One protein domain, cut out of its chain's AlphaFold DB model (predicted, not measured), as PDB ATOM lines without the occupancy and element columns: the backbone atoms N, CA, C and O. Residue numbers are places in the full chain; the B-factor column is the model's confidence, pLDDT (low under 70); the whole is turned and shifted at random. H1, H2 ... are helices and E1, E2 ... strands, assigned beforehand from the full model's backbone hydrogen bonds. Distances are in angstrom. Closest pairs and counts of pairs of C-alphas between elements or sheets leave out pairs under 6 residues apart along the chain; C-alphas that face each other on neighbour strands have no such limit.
ATOM      1  N   ASP A  96     169.292 147.398 111.910       76.88
ATOM      2  CA  ASP A  96     170.373 147.836 111.022       76.88
ATOM      3  C   ASP A  96     170.949 146.681 110.206       76.88
ATOM      4  O   ASP A  96     171.240 146.856 109.022       76.88
ATOM      5  N   PHE A  97     170.995 145.477 110.782       81.50
ATOM      6  CA  PHE A  97     171.244 144.257 110.014       81.50
ATOM      7  C   PHE A  97     170.186 144.079 108.915       81.50
ATOM      8  O   PHE A  97     170.539 143.909 107.751       81.50
ATOM      9  N   LEU A  98     168.895 144.212 109.242       84.75
ATOM     10  CA  LEU A  98     167.808 144.103 108.262       84.75
ATOM     11  C   LEU A  98     167.892 145.184 107.176       84.75
ATOM     12  O   LEU A  98     167.685 144.889 106.001       84.75
ATOM     13  N   ARG A  99     168.232 146.429 107.536       84.75
ATOM     14  CA  ARG A  99     168.449 147.512 106.561       84.75
ATOM     15  C   ARG A  99     169.621 147.220 105.635       84.75
ATOM     16  O   ARG A  99     169.490 147.432 104.433       84.75
ATOM     17  N   LEU A 100     170.734 146.719 106.170       85.81
ATOM     18  CA  LEU A 100     171.887 146.317 105.371       85.81
ATOM     19  C   LEU A 100     171.505 145.181 104.420       85.81
ATOM     20  O   LEU A 100     171.720 145.300 103.215       85.81
ATOM     21  N   MET A 101     170.852 144.132 104.926       88.44
ATOM     22  CA  MET A 101     170.381 143.007 104.113       88.44
ATOM     23  C   MET A 101     169.390 143.450 103.028       88.44
ATOM     24  O   MET A 101     169.446 142.949 101.907       88.44
ATOM     25  N   ALA A 102     168.545 144.450 103.303       88.44
ATOM     26  CA  ALA A 102     167.637 145.044 102.324       88.44
ATOM     27  C   ALA A 102     168.345 145.857 101.223       88.44
ATOM     28  O   ALA A 102     167.712 146.192 100.219       88.44
ATOM     29  N   MET A 103     169.634 146.173 101.364       90.06
ATOM     30  CA  MET A 103     170.439 146.841 100.332       90.06
ATOM     31  C   MET A 103     171.320 145.873  99.535       90.06
ATOM     32  O   MET A 103     171.764 146.229  98.439       90.06
ATOM     33  N   VAL A 104     171.548 144.654 100.034       91.56
ATOM     34  CA  VAL A 104     172.372 143.658  99.342       91.56
ATOM     35  C   VAL A 104     171.720 143.246  98.023       91.56
ATOM     36  O   VAL A 104     170.515 142.983  97.948       91.56
ATOM     37  N   ARG A 105     172.535 143.189  96.968       92.19
ATOM     38  CA  ARG A 105     172.184 142.686  95.638       92.19
ATOM     39  C   ARG A 105     173.315 141.790  95.124       92.19
ATOM     40  O   ARG A 105     174.459 142.048  95.487       92.19
ATOM     41  N   PRO A 106     173.025 140.768  94.298       92.25
ATOM     42  CA  PRO A 106     174.073 140.045  93.587       92.25
ATOM     43  C   PRO A 106     174.927 141.007  92.736       92.25
ATOM     44  O   PRO A 106     174.368 141.954  92.170       92.25
ATOM     45  N   PRO A 107     176.247 140.786  92.629       95.06
ATOM     46  CA  PRO A 107     176.991 139.691  93.241       95.06
ATOM     47  C   PRO A 107     177.286 139.934  94.731       95.06
ATOM     48  O   PRO A 107     177.612 141.049  95.136       95.06
ATOM     49  N   PHE A 108     177.221 138.884  95.546       94.38
ATOM     50  CA  PHE A 108     177.613 138.944  96.954       94.38
ATOM     51  C   PHE A 108     178.301 137.659  97.411       94.38
ATOM     52  O   PHE A 108     178.076 136.575  96.873       94.38
ATOM     53  N   VAL A 109     179.109 137.805  98.460       95.38
ATOM     54  CA  VAL A 109     179.683 136.711  99.241       95.38
ATOM     55  C   VAL A 109     179.485 137.053 100.711       95.38
ATOM     56  O   VAL A 109     179.837 138.145 101.154       95.38
ATOM     57  N   PHE A 110     178.928 136.115 101.461       94.31
ATOM     58  CA  PHE A 110     178.768 136.186 102.899       94.31
ATOM     59  C   PHE A 110     179.602 135.111 103.573       94.31
ATOM     60  O   PHE A 110     179.683 133.978 103.101       94.31
ATOM     61  N   PHE A 111     180.154 135.475 104.722       92.56
ATOM     62  CA  PHE A 111     180.814 134.562 105.638       92.56
ATOM     63  C   PHE A 111     179.963 134.483 106.899       92.56
ATOM     64  O   PHE A 111     179.635 135.506 107.500       92.56
ATOM     65  N   SER A 112     179.573 133.276 107.277       91.44
ATOM     66  CA  SER A 112     178.784 133.011 108.478       91.44
ATOM     67  C   SER A 112     179.219 131.693 109.104       91.44
ATOM     68  O   SER A 112     180.106 131.027 108.585       91.44
ATOM     69  N   SER A 113     178.620 131.322 110.226       87.94
ATOM     70  CA  SER A 113     178.838 130.028 110.866       87.94
ATOM     71  C   SER A 113     177.536 129.516 111.464       87.94
ATOM     72  O   SER A 113     176.544 130.248 111.497       87.94
ATOM     73  N   THR A 114     177.541 128.307 112.022       83.50
ATOM     74  CA  THR A 114     176.392 127.753 112.764       83.50
ATOM     75  C   THR A 114     175.967 128.576 113.982       83.50
ATOM     76  O   THR A 114     174.901 128.333 114.537       83.50
ATOM     77  N   ARG A 115     176.774 129.556 114.414       83.19
ATOM     78  CA  ARG A 115     176.421 130.501 115.489       83.19
ATOM     79  C   ARG A 115     175.898 131.847 114.978       83.19
ATOM     80  O   ARG A 115     175.618 132.724 115.787       83.19
ATOM     81  N   SER A 116     175.841 132.048 113.664       85.12
ATOM     82  CA  SER A 116     175.328 133.273 113.054       85.12
ATOM     83  C   SER A 116     173.814 133.200 112.878       85.12
ATOM     84  O   SER A 116     173.276 132.147 112.558       85.12
ATOM     85  N   GLU A 117     173.141 134.344 112.996       87.38
ATOM     86  CA  GLU A 117     171.716 134.498 112.663       87.38
ATOM     87  C   GLU A 117     171.469 134.579 111.145       87.38
ATOM     88  O   GLU A 117     170.327 134.532 110.694       87.38
ATOM     89  N   LEU A 118     172.524 134.708 110.328       89.81
ATOM     90  CA  LEU A 118     172.390 134.879 108.879       89.81
ATOM     91  C   LEU A 118     171.688 133.691 108.192       89.81
ATOM     92  O   LEU A 118     170.776 133.958 107.410       89.81
ATOM     93  N   PRO A 119     172.045 132.413 108.444       88.44
ATOM     94  CA  PRO A 119     171.350 131.283 107.826       88.44
ATOM     95  C   PRO A 119     169.861 131.250 108.193       88.44
ATOM     96  O   PRO A 119     169.021 131.194 107.302       88.44
ATOM     97  N   ALA A 120     169.534 131.416 109.480       88.19
ATOM     98  CA  ALA A 120     168.151 131.461 109.956       88.19
ATOM     99  C   ALA A 120     167.356 132.624 109.335       88.19
ATOM    100  O   ALA A 120     166.191 132.472 108.974       88.19
ATOM    101  N   TYR A 121     167.993 133.786 109.157       89.44
ATOM    102  CA  TYR A 121     167.396 134.919 108.454       89.44
ATOM    103  C   TYR A 121     167.108 134.610 106.977       89.44
ATOM    104  O   TYR A 121     166.039 134.959 106.479       89.44
ATOM    105  N   LEU A 122     168.040 133.975 106.263       90.56
ATOM    106  CA  LEU A 122     167.849 133.633 104.850       90.56
ATOM    107  C   LEU A 122     166.733 132.599 104.664       90.56
ATOM    108  O   LEU A 122     165.915 132.763 103.755       90.56
ATOM    109  N   ASP A 123     166.657 131.605 105.549       89.56
ATOM    110  CA  ASP A 123     165.570 130.624 105.570       89.56
ATOM    111  C   ASP A 123     164.220 131.315 105.803       89.56
ATOM    112  O   ASP A 123     163.281 131.103 105.037       89.56
ATOM    113  N   LEU A 124     164.143 132.236 106.771       89.56
ATOM    114  CA  LEU A 124     162.938 133.022 107.055       89.56
ATOM    115  C   LEU A 124     162.488 133.872 105.854       89.56
ATOM    116  O   LEU A 124     161.298 133.930 105.537       89.56
ATOM    117  N   VAL A 125     163.426 134.551 105.186       90.25
ATOM    118  CA  VAL A 125     163.146 135.381 103.999       90.25
ATOM    119  C   VAL A 125     162.587 134.536 102.857       90.25
ATOM    120  O   VAL A 125     161.677 134.991 102.156       90.25
ATOM    121  N   ALA A 126     163.122 133.327 102.668       88.81
ATOM    122  CA  ALA A 126     162.657 132.391 101.655       88.81
ATOM    123  C   ALA A 126     161.289 131.792 102.014       88.81
ATOM    124  O   ALA A 126     160.389 131.790 101.177       88.81
ATOM    125  N   GLU A 127     161.105 131.340 103.256       92.00
ATOM    126  CA  GLU A 127     159.870 130.718 103.741       92.00
ATOM    127  C   GLU A 127     158.682 131.685 103.650       92.00
ATOM    128  O   GLU A 127     157.658 131.381 103.031       92.00
ATOM    129  N   LEU A 128     158.840 132.895 104.190       91.38
ATOM    130  CA  LEU A 128     157.781 133.905 104.223       91.38
ATOM    131  C   LEU A 128     157.640 134.697 102.916       91.38
ATOM    132  O   LEU A 128     156.782 135.576 102.843       91.38
ATOM    133  N   HIS A 129     158.463 134.414 101.899       90.56
ATOM    134  CA  HIS A 129     158.483 135.141 100.625       90.56
ATOM    135  C   HIS A 129     158.544 136.667 100.820       90.56
ATOM    136  O   HIS A 129     157.782 137.427 100.217       90.56
ATOM    137  N   LEU A 130     159.440 137.128 101.701       87.31
ATOM    138  CA  LEU A 130     159.556 138.552 102.018       87.31
ATOM    139  C   LEU A 130     160.008 139.364 100.787       87.31
ATOM    140  O   LEU A 130     160.751 138.846  99.948       87.31
ATOM    141  N   PRO A 131     159.627 140.652 100.674       86.25
ATOM    142  CA  PRO A 131     160.060 141.498  99.563       86.25
ATOM    143  C   PRO A 131     161.589 141.523  99.424       86.25
ATOM    144  O   PRO A 131     162.295 141.851 100.377       86.25
ATOM    145  N   GLY A 132     162.110 141.209  98.234       85.62
ATOM    146  CA  GLY A 132     163.551 141.103  97.999       85.62
ATOM    147  C   GLY A 132     164.116 139.686  98.117       85.62
ATOM    148  O   GLY A 132     165.320 139.516  97.905       85.62
ATOM    149  N   CYS A 133     163.298 138.668  98.416       88.44
ATOM    150  CA  CYS A 133     163.735 137.270  98.486       88.44
ATOM    151  C   CYS A 133     164.355 136.775  97.167       88.44
ATOM    152  O   CYS A 133     165.295 135.976  97.186       88.44
ATOM    153  N   GLU A 134     163.939 137.326  96.019       91.25
ATOM    154  CA  GLU A 134     164.494 137.008  94.699       91.25
ATOM    155  C   GLU A 134     166.007 137.274  94.597       91.25
ATOM    156  O   GLU A 134     166.726 136.633  93.821       91.25
ATOM    157  N   ARG A 135     166.527 138.183  95.429       92.06
ATOM    158  CA  ARG A 135     167.956 138.507  95.483       92.06
ATOM    159  C   ARG A 135     168.764 137.338  96.017       92.06
ATOM    160  O   ARG A 135     169.841 137.081  95.490       92.06
ATOM    161  N   PHE A 136     168.213 136.594  96.974       92.44
ATOM    162  CA  PHE A 136     168.862 135.457  97.624       92.44
ATOM    163  C   PHE A 136     168.481 134.108  97.002       92.44
ATOM    164  O   PHE A 136     169.206 133.130  97.179       92.44
ATOM    165  N   ALA A 137     167.399 134.042  96.222       90.12
ATOM    166  CA  ALA A 137     166.996 132.824  95.522       90.12
ATOM    167  C   ALA A 137     168.133 132.271  94.639       90.12
ATOM    168  O   ALA A 137     168.714 133.007  93.839       90.12
ATOM    169  N   GLY A 138     168.462 130.985  94.774       89.81
ATOM    170  CA  GLY A 138     169.547 130.347  94.015       89.81
ATOM    171  C   GLY A 138     170.966 130.655  94.513       89.81
ATOM    172  O   GLY A 138     171.920 130.420  93.775       89.81
ATOM    173  N   SER A 139     171.123 131.183  95.733       92.25
ATOM    174  CA  SER A 139     172.443 131.293  96.377       92.25
ATOM    175  C   SER A 139     173.053 129.911  96.625       92.25
ATOM    176  O   SER A 139     172.338 128.949  96.904       92.25
ATOM    177  N   GLN A 140     174.377 129.818  96.536       93.56
ATOM    178  CA  GLN A 140     175.144 128.606  96.819       93.56
ATOM    179  C   GLN A 140     175.780 128.710  98.205       93.56
ATOM    180  O   GLN A 140     176.259 129.780  98.581       93.56
ATOM    181  N   THR A 141     175.813 127.597  98.940       93.75
ATOM    182  CA  THR A 141     176.430 127.518 100.270       93.75
ATOM    183  C   THR A 141     177.530 126.468 100.261       93.75
ATOM    184  O   THR A 141     177.274 125.298  99.981       93.75
ATOM    185  N   LEU A 142     178.750 126.885 100.591       93.25
ATOM    186  CA  LEU A 142     179.870 125.996 100.871       93.25
ATOM    187  C   LEU A 142     180.081 125.931 102.384       93.25
ATOM    188  O   LEU A 142     180.220 126.968 103.027       93.25
ATOM    189  N   THR A 143     180.138 124.720 102.933       93.00
ATOM    190  CA  THR A 143     180.336 124.492 104.367       93.00
ATOM    191  C   THR A 143     181.724 123.926 104.637       93.00
ATOM    192  O   THR A 143     182.142 122.966 103.989       93.00
ATOM    193  N   VAL A 144     182.425 124.500 105.613       90.94
ATOM    194  CA  VAL A 144     183.726 124.042 106.099       90.94
ATOM    195  C   VAL A 144     183.616 123.759 107.592       90.94
ATOM    196  O   VAL A 144     183.345 124.660 108.377       90.94
ATOM    197  N   SER A 145     183.843 122.511 107.991       87.88
ATOM    198  CA  SER A 145     183.831 122.131 109.405       87.88
ATOM    199  C   SER A 145     185.173 122.431 110.068       87.88
ATOM    200  O   SER A 145     186.217 121.946 109.628       87.88
ATOM    201  N   SER A 146     185.131 123.181 111.167       80.12
ATOM    202  CA  SER A 146     186.292 123.579 111.962       80.12
ATOM    203  C   SER A 146     186.181 123.038 113.392       80.12
ATOM    204  O   SER A 146     185.173 123.210 114.081       80.12
ATOM    205  N   THR A 147     187.243 122.398 113.884       79.06
ATOM    206  CA  THR A 147     187.316 121.888 115.265       79.06
ATOM    207  C   THR A 147     188.075 122.878 116.147       79.06
ATOM    208  O   THR A 147     189.261 123.110 115.928       79.06
ATOM    209  N   ILE A 148     187.418 123.447 117.165       71.69
ATOM    210  CA  ILE A 148     188.047 124.391 118.114       71.69
ATOM    211  C   ILE A 148     188.817 123.625 119.193       71.69
ATOM    212  O   ILE A 148     189.926 123.999 119.567       71.69
ATOM    213  N   ASN A 149     188.215 122.562 119.730       77.75
ATOM    214  CA  ASN A 149     188.820 121.687 120.734       77.75
ATOM    215  C   ASN A 149     188.163 120.295 120.696       77.75
ATOM    216  O   ASN A 149     187.250 120.060 119.907       77.75
ATOM    217  N   ARG A 150     188.599 119.376 121.572       73.12
ATOM    218  CA  ARG A 150     188.102 117.983 121.631       73.12
ATOM    219  C   ARG A 150     186.576 117.845 121.757       73.12
ATOM    220  O   ARG A 150     186.061 116.799 121.384       73.12
ATOM    221  N   ASN A 151     185.881 118.866 122.258       78.94
ATOM    222  CA  ASN A 151     184.454 118.820 122.574       78.94
ATOM    223  C   ASN A 151     183.616 119.855 121.803       78.94
ATOM    224  O   ASN A 151     182.404 119.902 122.001       78.94
ATOM    225  N   SER A 152     184.218 120.710 120.968       74.31
ATOM    226  CA  SER A 152     183.463 121.713 120.209       74.31
ATOM    227  C   SER A 152     183.974 121.868 118.782       74.31
ATOM    228  O   SER A 152     185.105 122.315 118.556       74.31
ATOM    229  N   SER A 153     183.093 121.571 117.833       79.38
ATOM    230  CA  SER A 153     183.200 121.919 116.420       79.38
ATOM    231  C   SER A 153     182.171 122.993 116.064       79.38
ATOM    232  O   SER A 153     181.184 123.195 116.776       79.38
ATOM    233  N   TYR A 154     182.423 123.708 114.978       85.31
ATOM    234  CA  TYR A 154     181.471 124.612 114.345       85.31
ATOM    235  C   TYR A 154     181.683 124.554 112.839       85.31
ATOM    236  O   TYR A 154     182.785 124.253 112.376       85.31
ATOM    237  N   ASP A 155     180.621 124.830 112.098       87.88
ATOM    238  CA  ASP A 155     180.688 124.884 110.651       87.88
ATOM    239  C   ASP A 155     180.701 126.348 110.225       87.88
ATOM    240  O   ASP A 155     179.862 127.135 110.670       87.88
ATOM    241  N   ASP A 156     181.664 126.700 109.381       90.25
ATOM    242  CA  ASP A 156     181.721 127.966 108.668       90.25
ATOM    243  C   ASP A 156     181.003 127.815 107.328       90.25
ATOM    244  O   ASP A 156     181.202 126.844 106.595       90.25
ATOM    245  N   HIS A 157     180.171 128.790 106.990       92.44
ATOM    246  CA  HIS A 157     179.407 128.837 105.754       92.44
ATOM    247  C   HIS A 157     179.849 130.030 104.914       92.44
ATOM    248  O   HIS A 157     179.784 131.184 105.350       92.44
ATOM    249  N   LEU A 158     180.235 129.747 103.675       94.31
ATOM    250  CA  LEU A 158     180.425 130.741 102.631       94.31
ATOM    251  C   LEU A 158     179.199 130.702 101.716       94.31
ATOM    252  O   LEU A 158     178.989 129.725 100.997       94.31
ATOM    253  N   ILE A 159     178.381 131.751 101.769       94.56
ATOM    254  CA  ILE A 159     177.122 131.858 101.021       94.56
ATOM    255  C   ILE A 159     177.305 132.902  99.929       94.56
ATOM    256  O   ILE A 159     177.652 134.042 100.226       94.56
ATOM    257  N   TYR A 160     177.084 132.552  98.667       94.88
ATOM    258  CA  TYR A 160     177.377 133.456  97.558       94.88
ATOM    259  C   TYR A 160     176.394 133.336  96.402       94.88
ATOM    260  O   TYR A 160     175.739 132.311  96.201       94.88
ATOM    261  N   LYS A 161     176.327 134.411  95.617       94.94
ATOM    262  CA  LYS A 161     175.587 134.479  94.359       94.94
ATOM    263  C   LYS A 161     176.240 135.515  93.455       94.94
ATOM    264  O   LYS A 161     176.556 136.606  93.925       94.94
ATOM    265  N   PHE A 162     176.418 135.168  92.184       90.94
ATOM    266  CA  PHE A 162     176.963 136.040  91.143       90.94
ATOM    267  C   PHE A 162     175.923 136.303  90.060       90.94
ATOM    268  O   PHE A 162     175.080 135.403  89.832       90.94
TER     269      PHE A 162
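What this domain is: This is residues 96 to 162 of the 162 residues of an uncharacterized protein of Neisseria elongata subsp. glycolytica ATCC 29315 (UniProt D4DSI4). A long hairpin of two strands, E2 and E3, runs down the length of the domain, and the shorter strand E1 lies beside E3 at the end away from the hairpin's turn, making a sheet of three strands. H2 starts at the sheet and points away from it, only grazing it with residues 118 to 119, and H1 lies near H2, off the sheet. The printed part has 67 residues, with two named helices and three named strands in the order H1, E1, H2, E2, E3; the class is mixed, helices and strands, and the sheet order is E1, E3, E2, all antiparallel. The whole is only just loose, close to compact, with a radius of gyration of the C-alphas of 13.2 A, and it is only just elongated, spanning 43 by 22 by 21 A.

How they stand to each other: H1, residues 96 to 101, is not on the sheet. It is near H2, residues 118 to 127, with 5 pairs of C-alphas within 10 A. E1, residues 108 to 113, is an edge strand and the antiparallel neighbour of E3, residues 152 to 161, at 168 degrees; N 110 and O 159 are 2.7 A apart, within hydrogen-bond range. H2 only grazes the sheet; its closest C-alpha to E1 is that of Leu 118, 6.7 A from that of Ser 112. E2, residues 140 to 149, is the other edge strand and forms a hairpin with E3, antiparallel at 160 degrees; N 144 and O 156 are 2.8 A apart, and N 154 and O 146 are 2.9 A apart. E1, H2 and E2 form a split strand-helix-strand unit, two strands running the same way with E3 between them in the sheet, and its crossover is right-handed. H1 is apart from E2 and E3. In H1 and H2 every O i to N i+4 pair is within hydrogen-bond range.

Where its parts are: H1 begins at C-alpha 96, (170.373, 147.836, 111.022), and is 8.4 A long. E1 measures 16.6 A from first to last C-alpha. H2 measures 14.2 A and ends at C-alpha 127, (159.870, 130.718, 103.741). E2 measures 28.4 A and E3 29.9 A, ending at C-alpha 161, (175.587, 134.479, 94.359).

The domain as a whole: The two C-alphas farthest apart are those of Pro 131 and Arg 150, 42.7 A. The printed part has no cut. The link from H2 to E2, residues 128 to 139, is long; those from E1 to H2 and from E2 to E3 are tight, and that from H1 to E1 is short. The mean pLDDT of the printed part is 88.3, and no printed residue is under 70.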